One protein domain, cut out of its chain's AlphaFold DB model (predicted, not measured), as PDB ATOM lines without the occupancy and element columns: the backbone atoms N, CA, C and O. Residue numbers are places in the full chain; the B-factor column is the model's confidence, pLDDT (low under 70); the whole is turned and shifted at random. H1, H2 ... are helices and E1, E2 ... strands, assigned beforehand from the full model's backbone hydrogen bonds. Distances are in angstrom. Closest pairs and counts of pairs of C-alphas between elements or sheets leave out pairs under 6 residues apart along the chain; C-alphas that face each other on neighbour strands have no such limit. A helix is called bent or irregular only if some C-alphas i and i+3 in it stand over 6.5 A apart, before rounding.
ATOM      1  N   MET A   2     -28.772  20.198  48.987       63.88
ATOM      2  CA  MET A   2     -29.547  19.547  47.908       63.88
ATOM      3  C   MET A   2     -30.454  18.390  48.374       63.88
ATOM      4  O   MET A   2     -31.560  18.253  47.867       63.88
ATOM      5  N   THR A   3     -30.039  17.598  49.369       68.94
ATOM      6  CA  THR A   3     -30.800  16.427  49.854       68.94
ATOM      7  C   THR A   3     -32.165  16.787  50.443       68.94
ATOM      8  O   THR A   3     -33.160  16.153  50.109       68.94
ATOM      9  N   SER A   4     -32.240  17.846  51.256       70.38
ATOM     10  CA  SER A   4     -33.504  18.319  51.844       70.38
ATOM     11  C   SER A   4     -34.514  18.795  50.797       70.38
ATOM     12  O   SER A   4     -35.709  18.730  51.048       70.38
ATOM     13  N   ASN A   5     -34.052  19.243  49.625       89.19
ATOM     14  CA  ASN A   5     -34.943  19.699  48.560       89.19
ATOM     15  C   ASN A   5     -35.610  18.517  47.839       89.19
ATOM     16  O   ASN A   5     -36.791  18.567  47.536       89.19
ATOM     17  N   ILE A   6     -34.883  17.419  47.610       92.62
ATOM     18  CA  ILE A   6     -35.413  16.263  46.870       92.62
ATOM     19  C   ILE A   6     -36.562  15.590  47.621       92.62
ATOM     20  O   ILE A   6     -37.589  15.300  47.012       92.62
ATOM     21  N   LEU A   7     -36.410  15.349  48.928       92.69
ATOM     22  CA  LEU A   7     -37.471  14.723  49.724       92.69
ATOM     23  C   LEU A   7     -38.728  15.593  49.767       92.69
ATOM     24  O   LEU A   7     -39.824  15.074  49.581       92.69
ATOM     25  N   GLU A   8     -38.568  16.908  49.926       94.06
ATOM     26  CA  GLU A   8     -39.701  17.837  49.919       94.06
ATOM     27  C   GLU A   8     -40.418  17.837  48.564       94.06
ATOM     28  O   GLU A   8     -41.637  17.702  48.510       94.06
ATOM     29  N   LEU A   9     -39.661  17.890  47.462       93.75
ATOM     30  CA  LEU A   9     -40.221  17.821  46.109       93.75
ATOM     31  C   LEU A   9     -40.931  16.489  45.829       93.75
ATOM     32  O   LEU A   9     -41.843  16.444  45.009       93.75
ATOM     33  N   SER A  10     -40.524  15.409  46.498       94.06
ATOM     34  CA  SER A  10     -41.040  14.059  46.255       94.06
ATOM     35  C   SER A  10     -42.215  13.679  47.149       94.06
ATOM     36  O   SER A  10     -42.786  12.613  46.953       94.06
ATOM     37  N   LYS A  11     -42.583  14.501  48.134       94.62
ATOM     38  CA  LYS A  11     -43.499  14.119  49.218       94.62
ATOM     39  C   LYS A  11     -44.844  13.566  48.737       94.62
ATOM     40  O   LYS A  11     -45.310  12.561  49.262       94.62
ATOM     41  N   ASP A  12     -45.423  14.169  47.703       93.44
ATOM     42  CA  ASP A  12     -46.721  13.754  47.147       93.44
ATOM     43  C   ASP A  12     -46.631  12.485  46.275       93.44
ATOM     44  O   ASP A  12     -47.645  11.912  45.876       93.44
ATOM     45  N   LEU A  13     -45.412  12.028  45.980       92.81
ATOM     46  CA  LEU A  13     -45.129  10.814  45.215       92.81
ATOM     47  C   LEU A  13     -44.916   9.585  46.107       92.81
ATOM     48  O   LEU A  13     -44.844   8.468  45.585       92.81
ATOM     49  N   LEU A  14     -44.798   9.795  47.418       93.50
ATOM     50  CA  LEU A  14     -44.566   8.772  48.432       93.50
ATOM     51  C   LEU A  14     -45.888   8.356  49.089       93.50
ATOM     52  O   LEU A  14     -46.900   9.049  48.969       93.50
ATOM     53  N   ASP A  15     -45.896   7.203  49.751       92.75
ATOM     54  CA  ASP A  15     -47.022   6.749  50.557       92.75
ATOM     55  C   ASP A  15     -47.122   7.658  51.794       92.75
ATOM     56  O   ASP A  15     -46.208   7.661  52.625       92.75
ATOM     57  N   PRO A  16     -48.205   8.435  51.960       92.75
ATOM     58  CA  PRO A  16     -48.335   9.351  53.090       92.75
ATOM     59  C   PRO A  16     -48.433   8.637  54.445       92.75
ATOM     60  O   PRO A  16     -48.328   9.292  55.481       92.75
ATOM     61  N   GLU A  17     -48.657   7.320  54.455       91.56
ATOM     62  CA  GLU A  17     -48.745   6.515  55.677       91.56
ATOM     63  C   GLU A  17     -47.395   5.942  56.131       91.56
ATOM     64  O   GLU A  17     -47.321   5.348  57.207       91.56
ATOM     65  N   LEU A  18     -46.330   6.115  55.338       92.81
ATOM     66  CA  LEU A  18     -45.026   5.512  55.598       92.81
ATOM     67  C   LEU A  18     -43.965   6.533  56.002       92.81
ATOM     68  O   LEU A  18     -43.944   7.688  55.565       92.81
ATOM     69  N   GLN A  19     -43.029   6.064  56.824       94.19
ATOM     70  CA  GLN A  19     -41.754   6.744  57.015       94.19
ATOM     71  C   GLN A  19     -40.925   6.599  55.743       94.19
ATOM     72  O   GLN A  19     -41.075   5.616  55.017       94.19
ATOM     73  N   HIS A  20     -40.051   7.565  55.477       94.44
ATOM     74  CA  HIS A  20     -39.197   7.524  54.300       94.44
ATOM     75  C   HIS A  20     -37.816   8.125  54.547       94.44
ATOM     76  O   HIS A  20     -37.650   9.051  55.341       94.44
ATOM     77  N   GLU A  21     -36.830   7.609  53.819       93.88
ATOM     78  CA  GLU A  21     -35.441   8.061  53.856       93.88
ATOM     79  C   GLU A  21     -34.841   8.035  52.454       93.88
ATOM     80  O   GLU A  21     -35.076   7.125  51.658       93.88
ATOM     81  N   LEU A  22     -34.055   9.065  52.152       93.19
ATOM     82  CA  LEU A  22     -33.270   9.115  50.931       93.19
ATOM     83  C   LEU A  22     -32.094   8.143  51.058       93.19
ATOM     84  O   LEU A  22     -31.199   8.370  51.868       93.19
ATOM     85  N   VAL A  23     -32.092   7.097  50.239       90.19
ATOM     86  CA  VAL A  23     -31.033   6.082  50.222       90.19
ATOM     87  C   VAL A  23     -29.851   6.578  49.402       90.19
ATOM     88  O   VAL A  23     -28.718   6.601  49.873       90.19
ATOM     89  N   GLU A  24     -30.122   6.987  48.165       90.38
ATOM     90  CA  GLU A  24     -29.087   7.344  47.203       90.38
ATOM     91  C   GLU A  24     -29.615   8.353  46.185       90.38
ATOM     92  O   GLU A  24     -30.812   8.404  45.890       90.38
ATOM     93  N   THR A  25     -28.711   9.152  45.621       92.81
ATOM     94  CA  THR A  25     -29.012  10.057  44.511       92.81
ATOM     95  C   THR A  25     -27.985   9.918  43.408       92.81
ATOM     96  O   THR A  25     -26.788   9.865  43.691       92.81
ATOM     97  N   GLN A  26     -28.435   9.994  42.161       91.44
ATOM     98  CA  GLN A  26     -27.570  10.031  40.990       91.44
ATOM     99  C   GLN A  26     -28.037  11.132  40.042       91.44
ATOM    100  O   GLN A  26     -29.223  11.236  39.749       91.44
ATOM    101  N   THR A  27     -27.122  11.956  39.534       92.88
ATOM    102  CA  THR A  27     -27.454  12.978  38.531       92.88
ATOM    103  C   THR A  27     -26.950  12.539  37.163       92.88
ATOM    104  O   THR A  27     -25.769  12.237  37.005       92.88
ATOM    105  N   MET A  28     -27.834  12.535  36.167       90.12
ATOM    106  CA  MET A  28     -27.501  12.198  34.786       90.12
ATOM    107  C   MET A  28     -28.278  13.101  33.830       90.12
ATOM    108  O   MET A  28     -29.490  13.244  33.957       90.12
ATOM    109  N   ASN A  29     -27.571  13.717  32.878       92.38
ATOM    110  CA  ASN A  29     -28.146  14.593  31.849       92.38
ATOM    111  C   ASN A  29     -29.021  15.740  32.398       92.38
ATOM    112  O   ASN A  29     -29.995  16.128  31.769       92.38
ATOM    113  N   GLY A  30     -28.679  16.285  33.570       91.62
ATOM    114  CA  GLY A  30     -29.441  17.371  34.206       91.62
ATOM    115  C   GLY A  30     -30.614  16.907  35.079       91.62
ATOM    116  O   GLY A  30     -31.077  17.679  35.913       91.62
ATOM    117  N   THR A  31     -31.026  15.642  34.988       93.25
ATOM    118  CA  THR A  31     -32.017  15.034  35.884       93.25
ATOM    119  C   THR A  31     -31.328  14.450  37.116       93.25
ATOM    120  O   THR A  31     -30.319  13.751  37.004       93.25
ATOM    121  N   THR A  32     -31.880  14.699  38.303       94.50
ATOM    122  CA  THR A  32     -31.451  14.036  39.541       94.50
ATOM    123  C   THR A  32     -32.417  12.922  39.891       94.50
ATOM    124  O   THR A  32     -33.588  13.162  40.158       94.50
ATOM    125  N   TYR A  33     -31.918  11.701  39.909       92.56
ATOM    126  CA  TYR A  33     -32.635  10.516  40.334       92.56
ATOM    127  C   TYR A  33     -32.389  10.287  41.820       92.56
ATOM    128  O   TYR A  33     -31.278  10.501  42.310       92.56
ATOM    129  N   ALA A  34     -33.416   9.854  42.534       92.69
ATOM    130  CA  ALA A  34     -33.378   9.612  43.962       92.69
ATOM    131  C   ALA A  34     -34.058   8.287  44.279       92.69
ATOM    132  O   ALA A  34     -35.224   8.085  43.937       92.69
ATOM    133  N   LEU A  35     -33.325   7.398  44.939       90.75
ATOM    134  CA  LEU A  35     -33.865   6.170  45.489       90.75
ATOM    135  C   LEU A  35     -34.305   6.447  46.925       90.75
ATOM    136  O   LEU A  35     -33.490   6.799  47.777       90.75
ATOM    137  N   ILE A  36     -35.601   6.317  47.178       91.81
ATOM    138  CA  ILE A  36     -36.223   6.604  48.467       91.81
ATOM    139  C   ILE A  36     -36.749   5.292  49.036       91.81
ATOM    140  O   ILE A  36     -37.538   4.597  48.396       91.81
ATOM    141  N   GLU A  37     -36.303   4.940  50.234       89.94
ATOM    142  CA  GLU A  37     -36.886   3.838  50.983       89.94
ATOM    143  C   GLU A  37     -38.118   4.324  51.732       89.94
ATOM    144  O   GLU A  37     -38.097   5.407  52.311       89.94
ATOM    145  N   GLN A  38     -39.171   3.509  51.729       92.31
ATOM    146  CA  GLN A  38     -40.387   3.735  52.496       92.31
ATOM    147  C   GLN A  38     -40.646   2.539  53.407       92.31
ATOM    148  O   GLN A  38     -40.515   1.402  52.954       92.31
ATOM    149  N   TRP A  39     -41.016   2.763  54.666       91.44
ATOM    150  CA  TRP A  39     -41.336   1.680  55.596       91.44
ATOM    151  C   TRP A  39     -42.351   2.081  56.665       91.44
ATOM    152  O   TRP A  39     -42.464   3.238  57.073       91.44
ATOM    153  N   GLY A  40     -43.071   1.076  57.141       88.88
ATOM    154  CA  GLY A  40     -43.946   1.115  58.300       88.88
ATOM    155  C   GLY A  40     -43.808  -0.184  59.088       88.88
ATOM    156  O   GLY A  40     -42.910  -0.985  58.830       88.88
ATOM    157  N   GLU A  41     -44.727  -0.414  60.023       83.12
ATOM    158  CA  GLU A  41     -44.675  -1.591  60.904       83.12
ATOM    159  C   GLU A  41     -44.693  -2.915  60.115       83.12
ATOM    160  O   GLU A  41     -44.055  -3.920  60.464       83.12
ATOM    161  N   ILE A  42     -45.449  -2.910  59.020       83.38
ATOM    162  CA  ILE A  42     -45.898  -4.115  58.329       83.38
ATOM    163  C   ILE A  42     -45.422  -4.199  56.881       83.38
ATOM    164  O   ILE A  42     -45.138  -5.310  56.438       83.38
ATOM    165  N   GLU A  43     -45.169  -3.083  56.195       88.44
ATOM    166  CA  GLU A  43     -44.609  -3.075  54.838       88.44
ATOM    167  C   GLU A  43     -43.420  -2.126  54.670       88.44
ATOM    168  O   GLU A  43     -43.259  -1.150  55.404       88.44
ATOM    169  N   ALA A  44     -42.607  -2.406  53.653       87.50
ATOM    170  CA  ALA A  44     -41.593  -1.499  53.145       87.50
ATOM    171  C   ALA A  44     -41.430  -1.664  51.631       87.50
ATOM    172  O   ALA A  44     -41.694  -2.733  51.079       87.50
ATOM    173  N   GLY A  45     -40.948  -0.614  50.974       87.38
ATOM    174  CA  GLY A  45     -40.736  -0.570  49.531       87.38
ATOM    175  C   GLY A  45     -39.649   0.421  49.127       87.38
ATOM    176  O   GLY A  45     -39.152   1.199  49.945       87.38
ATOM    177  N   LEU A  46     -39.264   0.374  47.852       88.12
ATOM    178  CA  LEU A  46     -38.352   1.334  47.236       88.12
ATOM    179  C   LEU A  46     -39.098   2.150  46.186       88.12
ATOM    180  O   LEU A  46     -39.814   1.613  45.348       88.12
ATOM    181  N   THR A  47     -38.875   3.454  46.190       88.62
ATOM    182  CA  THR A  47     -39.447   4.368  45.207       88.62
ATOM    183  C   THR A  47     -38.335   5.141  44.536       88.62
ATOM    184  O   THR A  47     -37.582   5.862  45.187       88.62
ATOM    185  N   LEU A  48     -38.228   4.984  43.220       90.44
ATOM    186  CA  LEU A  48     -37.333   5.785  42.405       90.44
ATOM    187  C   LEU A  48     -38.078   7.037  41.941       90.44
ATOM    188  O   LEU A  48     -39.154   6.948  41.342       90.44
ATOM    189  N   VAL A  49     -37.497   8.201  42.200       92.56
ATOM    190  CA  VAL A  49     -38.011   9.507  41.779       92.56
ATOM    191  C   VAL A  49     -36.999  10.172  40.857       92.56
ATOM    192  O   VAL A  49     -35.797  10.081  41.086       92.56
ATOM    193  N   ALA A  50     -37.476  10.847  39.816       93.00
ATOM    194  CA  ALA A  50     -36.684  11.765  39.008       93.00
ATOM    195  C   ALA A  50     -37.079  13.203  39.332       93.00
ATOM    196  O   ALA A  50     -38.266  13.514  39.390       93.00
ATOM    197  N   VAL A  51     -36.090  14.071  39.502       95.00
ATOM    198  CA  VAL A  51     -36.252  15.507  39.715       95.00
ATOM    199  C   VAL A  51     -35.558  16.248  38.580       95.00
ATOM    200  O   VAL A  51     -34.341  16.146  38.413       95.00
ATOM    201  N   GLU A  52     -36.333  17.001  37.809       94.38
ATOM    202  CA  GLU A  52     -35.874  17.788  36.662       94.38
ATOM    203  C   GLU A  52     -36.552  19.156  36.709       94.38
ATOM    204  O   GLU A  52     -37.750  19.239  36.961       94.38
ATOM    205  N   ASP A  53     -35.776  20.233  36.569       93.38
ATOM    206  CA  ASP A  53     -36.277  21.616  36.630       93.38
ATOM    207  C   ASP A  53     -37.167  21.922  37.854       93.38
ATOM    208  O   ASP A  53     -38.135  22.679  37.794       93.38
ATOM    209  N   GLY A  54     -36.830  21.319  38.999       92.44
ATOM    210  CA  GLY A  54     -37.576  21.480  40.250       92.44
ATOM    211  C   GLY A  54     -38.916  20.739  40.292       92.44
ATOM    212  O   GLY A  54     -39.679  20.948  41.228       92.44
ATOM    213  N   GLN A  55     -39.204  19.871  39.322       93.75
ATOM    214  CA  GLN A  55     -40.377  19.004  39.315       93.75
ATOM    215  C   GLN A  55     -39.963  17.563  39.589       93.75
ATOM    216  O   GLN A  55     -39.121  17.002  38.887       93.75
ATOM    217  N   ALA A  56     -40.561  16.962  40.615       94.62
ATOM    218  CA  ALA A  56     -40.399  15.545  40.888       94.62
ATOM    219  C   ALA A  56     -41.461  14.732  40.142       94.62
ATOM    220  O   ALA A  56     -42.635  15.104  40.095       94.62
ATOM    221  N   ARG A  57     -41.063  13.576  39.618       92.50
ATOM    222  CA  ARG A  57     -41.964  12.555  39.083       92.50
ATOM    223  C   ARG A  57     -41.526  11.177  39.547       92.50
ATOM    224  O   ARG A  57     -40.333  10.869  39.576       92.50
ATOM    225  N   ARG A  58     -42.489  10.327  39.893       88.06
ATOM    226  CA  ARG A  58     -42.199   8.946  40.278       88.06
ATOM    227  C   ARG A  58     -41.847   8.145  39.029       88.06
ATOM    228  O   ARG A  58     -42.532   8.250  38.016       88.06
ATOM    229  N   LEU A  59     -40.786   7.354  39.114       82.88
ATOM    230  CA  LEU A  59     -40.388   6.410  38.073       82.88
ATOM    231  C   LEU A  59     -40.821   4.984  38.387       82.88
ATOM    232  O   LEU A  59     -40.991   4.199  37.468       82.88
ATOM    233  N   THR A  60     -40.975   4.612  39.659       70.50
ATOM    234  CA  THR A  60     -41.340   3.237  40.019       70.50
ATOM    235  C   THR A  60     -42.214   3.195  41.262       70.50
ATOM    236  O   THR A  60     -41.953   3.909  42.229       70.50
ATOM    237  N   ALA A  61     -43.206   2.310  41.256       53.38
ATOM    238  CA  ALA A  61     -43.779   1.767  42.487       53.38
ATOM    239  C   ALA A  61     -43.013   0.501  42.916       53.38
ATOM    240  O   ALA A  61     -42.696   0.347  44.082       53.38
ATOM    241  N   ASP A  62     -42.637  -0.321  41.930       54.59
ATOM    242  CA  ASP A  62     -41.677  -1.426  41.971       54.59
ATOM    243  C   ASP A  62     -41.216  -1.626  40.507       54.59
ATOM    244  O   ASP A  62     -42.050  -1.643  39.601       54.59
ATOM    245  N   LEU A  63     -39.904  -1.663  40.261       49.81
ATOM    246  CA  LEU A  63     -39.156  -1.274  39.042       49.81
ATOM    247  C   LEU A  63     -39.645  -1.636  37.612       49.81
ATOM    248  O   LEU A  63     -38.999  -1.179  36.674       49.81
ATOM    249  N   LEU A  64     -40.713  -2.408  37.375       44.84
ATOM    250  CA  LEU A  64     -41.007  -2.986  36.045       44.84
ATOM    251  C   LEU A  64     -42.494  -3.079  35.643       44.84
ATOM    252  O   LEU A  64     -42.831  -3.800  34.702       44.84
ATOM    253  N   SER A  65     -43.412  -2.402  36.342       44.28
ATOM    254  CA  SER A  65     -44.856  -2.684  36.185       44.28
ATOM    255  C   SER A  65     -45.765  -1.512  35.847       44.28
ATOM    256  O   SER A  65     -46.918  -1.755  35.495       44.28
ATOM    257  N   ASP A  66     -45.313  -0.271  36.011       50.38
ATOM    258  CA  ASP A  66     -46.190   0.891  35.863       50.38
ATOM    259  C   ASP A  66     -46.190   1.353  34.392       50.38
ATOM    260  O   ASP A  66     -45.161   1.833  33.919       50.38
ATOM    261  N   PRO A  67     -47.291   1.198  33.630       49.31
ATOM    262  CA  PRO A  67     -47.352   1.654  32.242       49.31
ATOM    263  C   PRO A  67     -47.264   3.184  32.115       49.31
ATOM    264  O   PRO A  67     -46.991   3.680  31.023       49.31
ATOM    265  N   GLU A  68     -47.480   3.930  33.206       52.84
ATOM    266  CA  GLU A  68     -47.298   5.384  33.253       52.84
ATOM    267  C   GLU A  68     -45.849   5.781  33.570       52.84
ATOM    268  O   GLU A  68     -45.428   6.906  33.279       52.84
ATOM    269  N   ALA A  69     -45.048   4.857  34.107       57.41
ATOM    270  CA  ALA A  69     -43.615   5.044  34.239       57.41
ATOM    271  C   ALA A  69     -42.970   4.904  32.857       57.41
ATOM    272  O   ALA A  69     -42.694   3.805  32.379       57.41
ATOM    273  N   GLY A  70     -42.743   6.034  32.184       60.19
ATOM    274  CA  GLY A  70     -41.960   6.062  30.948       60.19
ATOM    275  C   GLY A  70     -40.649   5.272  31.082       60.19
ATOM    276  O   GLY A  70     -40.106   5.137  32.178       60.19
ATOM    277  N   SER A  71     -40.134   4.747  29.964       66.69
ATOM    278  CA  SER A  71     -38.946   3.883  29.955       66.69
ATOM    279  C   SER A  71     -37.778   4.515  30.717       66.69
ATOM    280  O   SER A  71     -37.296   5.586  30.342       66.69
ATOM    281  N   ILE A  72     -37.321   3.845  31.773       72.94
ATOM    282  CA  ILE A  72     -36.143   4.248  32.542       72.94
ATOM    283  C   ILE A  72     -34.907   3.797  31.765       72.94
ATOM    284  O   ILE A  72     -34.833   2.643  31.343       72.94
ATOM    285  N   ASP A  73     -33.939   4.696  31.575       79.56
ATOM    286  CA  ASP A  73     -32.653   4.336  30.978       79.56
ATOM    287  C   ASP A  73     -31.983   3.242  31.838       79.56
ATOM    288  O   ASP A  73     -31.762   3.465  33.036       79.56
ATOM    289  N   PRO A  74     -31.649   2.066  31.272       77.75
ATOM    290  CA  PRO A  74     -30.970   0.999  31.999       77.75
ATOM    291  C   PRO A  74     -29.694   1.453  32.714       77.75
ATOM    292  O   PRO A  74     -29.369   0.890  33.756       77.75
ATOM    293  N   ALA A  75     -29.001   2.481  32.212       78.81
ATOM    294  CA  ALA A  75     -27.817   3.042  32.855       78.81
ATOM    295  C   ALA A  75     -28.120   3.676  34.225       78.81
ATOM    296  O   ALA A  75     -27.279   3.619  35.120       78.81
ATOM    297  N   ILE A  76     -29.325   4.229  34.422       79.50
ATOM    298  CA  ILE A  76     -29.774   4.759  35.722       79.50
ATOM    299  C   ILE A  76     -29.957   3.603  36.697       79.50
ATOM    300  O   ILE A  76     -29.477   3.648  37.825       79.50
ATOM    301  N   ILE A  77     -30.627   2.540  36.246       76.31
ATOM    302  CA  ILE A  77     -30.875   1.366  37.082       76.31
ATOM    303  C   ILE A  77     -29.537   0.711  37.447       76.31
ATOM    304  O   ILE A  77     -29.268   0.461  38.616       76.31
ATOM    305  N   GLN A  78     -28.641   0.527  36.477       75.12
ATOM    306  CA  GLN A  78     -27.281   0.050  36.733       75.12
ATOM    307  C   GLN A  78     -26.511   0.976  37.678       75.12
ATOM    308  O   GLN A  78     -25.753   0.487  38.503       75.12
ATOM    309  N   GLY A  79     -26.716   2.292  37.590       77.31
ATOM    310  CA  GLY A  79     -26.079   3.292  38.440       77.31
ATOM    311  C   GLY A  79     -26.406   3.153  39.927       77.31
ATOM    312  O   GLY A  79     -25.485   3.198  40.734       77.31
ATOM    313  N   PHE A  80     -27.674   2.924  40.275       75.62
ATOM    314  CA  PHE A  80     -28.100   2.655  41.660       75.62
ATOM    315  C   PHE A  80     -27.770   1.240  42.132       75.62
ATOM    316  O   PHE A  80     -27.676   0.966  43.326       75.62
ATOM    317  N   PHE A  81     -27.634   0.314  41.191       72.00
ATOM    318  CA  PHE A  81     -27.530  -1.105  41.488       72.00
ATOM    319  C   PHE A  81     -26.265  -1.700  40.873       72.00
ATOM    320  O   PHE A  81     -26.330  -2.765  40.270       72.00
ATOM    321  N   GLN A  82     -25.110  -1.042  41.043       59.38
ATOM    322  CA  GLN A  82     -23.798  -1.470  40.510       59.38
ATOM    323  C   GLN A  82     -23.268  -2.821  41.064       59.38
ATOM    324  O   GLN A  82     -22.074  -3.101  40.996       59.38
ATOM    325  N   GLY A  83     -24.136  -3.697  41.575       54.19
ATOM    326  CA  GLY A  83     -23.888  -5.125  41.761       54.19
ATOM    327  C   GLY A  83     -24.865  -5.934  40.906       54.19
ATOM    328  O   GLY A  83     -26.072  -5.717  40.976       54.19
ATOM    329  N   GLU A  84     -24.353  -6.880  40.116       46.72
ATOM    330  CA  GLU A  84     -25.103  -7.691  39.136       46.72
ATOM    331  C   GLU A  84     -26.324  -8.469  39.684       46.72
ATOM    332  O   GLU A  84     -27.088  -9.039  38.909       46.72
ATOM    333  N   GLU A  85     -26.575  -8.481  40.993       54.22
ATOM    334  CA  GLU A  85     -27.643  -9.280  41.600       54.22
ATOM    335  C   GLU A  85     -29.061  -8.711  41.426       54.22
ATOM    336  O   GLU A  85     -30.010  -9.492  41.367       54.22
ATOM    337  N   LEU A  86     -29.269  -7.390  41.315       49.88
ATOM    338  CA  LEU A  86     -30.638  -6.853  41.433       49.88
ATOM    339  C   LEU A  86     -31.496  -6.995  40.183       49.88
ATOM    340  O   LEU A  86     -32.662  -7.383  40.251       49.88
ATOM    341  N   LEU A  87     -30.931  -6.631  39.034       45.59
ATOM    342  CA  LEU A  87     -31.682  -6.552  37.784       45.59
ATOM    343  C   LEU A  87     -32.089  -7.938  37.275       45.59
ATOM    344  O   LEU A  87     -33.169  -8.078  36.701       45.59
ATOM    345  N   GLY A  88     -31.277  -8.965  37.549       46.03
ATOM    346  CA  GLY A  88     -31.647 -10.359  37.308       46.03
ATOM    347  C   GLY A  88     -32.791 -10.817  38.219       46.03
ATOM    348  O   GLY A  88     -33.766 -11.390  37.743       46.03
ATOM    349  N   GLN A  89     -32.733 -10.498  39.515       48.38
ATOM    350  CA  GLN A  89     -33.713 -10.964  40.508       48.38
ATOM    351  C   GLN A  89     -35.098 -10.300  40.404       48.38
ATOM    352  O   GLN A  89     -36.073 -10.851  40.918       48.38
ATOM    353  N   ILE A  90     -35.201  -9.124  39.774       46.84
ATOM    354  CA  ILE A  90     -36.453  -8.349  39.690       46.84
ATOM    355  C   ILE A  90     -37.222  -8.603  38.376       46.84
ATOM    356  O   ILE A  90     -38.433  -8.415  38.342       46.84
ATOM    357  N   SER A  91     -36.559  -9.041  37.298       40.66
ATOM    358  CA  SER A  91     -37.088  -8.908  35.924       40.66
ATOM    359  C   SER A  91     -37.502 -10.198  35.221       40.66
ATOM    360  O   SER A  91     -38.227 -10.162  34.227       40.66
TER     361      SER A  91
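What this domain is: This is residues 2 to 91 of the 280 residues of an uncharacterized protein of Paracoccus sulfuroxidans (UniProt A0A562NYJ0). What shape does the backbone make? A strongly twisted sheet of four antiparallel strands curls round the helix H1 on one face, while the short helix H2 packs on the opposite face, at E1 and E2. The short helix H3 follows beyond H2, off the sheet, and the long link of residues 59 to 73 runs from E4 to H2. What is it made of, and how large is it? The printed part has 90 residues, with three named helices and four named strands in the order H1 E1 E2 E3 E4 H2 H3, the sheet order E1 - E2 - E3 - E4 and a mixed class of helices and strands. It is compact, with a radius of gyration of the C-alphas of 12.7 A, and spans 34 by 30 by 25 A.

How they stand to each other: How do the strands pair? E1, residues 19 to 28, E2, residues 31 to 39, E3, residues 44 to 52, and E4, residues 55 to 58, form a meander, each strand the antiparallel neighbour and hairpin partner of the one before. Within hydrogen-bond range are N 33 and O 26 at 2.7 A for E1 and E2, N 51 and O 32 at 2.7 A for E2 and E3, and N 57 and O 50 at 2.8 A for E3 and E4. Where do the helices stand? H1, residues 2 to 13, is on the sheet, its closest C-alphas to E4 being those of Ser 10 and Ala 56, 5.6 A apart. H2, residues 74 to 80, is on the opposite face at a height over the sheet of 8.9 A; it lies only just over E2, with 3 of its C-alphas falling there and 2 on E1, and runs slantwise to the strands, at 53 degrees to E2 on the local plane. H3, residues 85 to 91, is not on the sheet and is close to H2 but not clearly touching, the closest C-alphas, Ile 77 and Leu 87, being 8.0 A apart, at a steep tilt of 46 degrees, opposite ways. How do the helix backbones run? Every O i to N i+4 pair is within hydrogen-bond range in H2, against 4 of 8 in H1 and 2 of 3 in H3; H1 is irregular, with C-alphas 9 and 12 standing 7.7 A apart.

Where its parts are: How long are the strands? E1 measures 27.0 A from first to last C-alpha, E2 25.6 A, E3 26.0 A and E4 10.3 A. Where do the helices begin and end? H1, 18.1 A long, begins at C-alpha 2 (-29.547, 19.547, 47.908); H2 is 10.2 A long; H3, 11.0 A long, ends at C-alpha 91 (-37.088, -8.908, 35.924).

The domain as a whole: How far does it reach, and is it continuous? The two C-alphas farthest apart are those of Asn 29 and Glu 41, at 37.1 A, and the printed part has no cut. Which link is long, and where is confidence low? The link from E4 to H2 is long, with 15 residues, and the others are tight. Mean pLDDT of the printed part is 79.4, and residues 2 to 3, 61 to 71 and 82 to 91 are under 70.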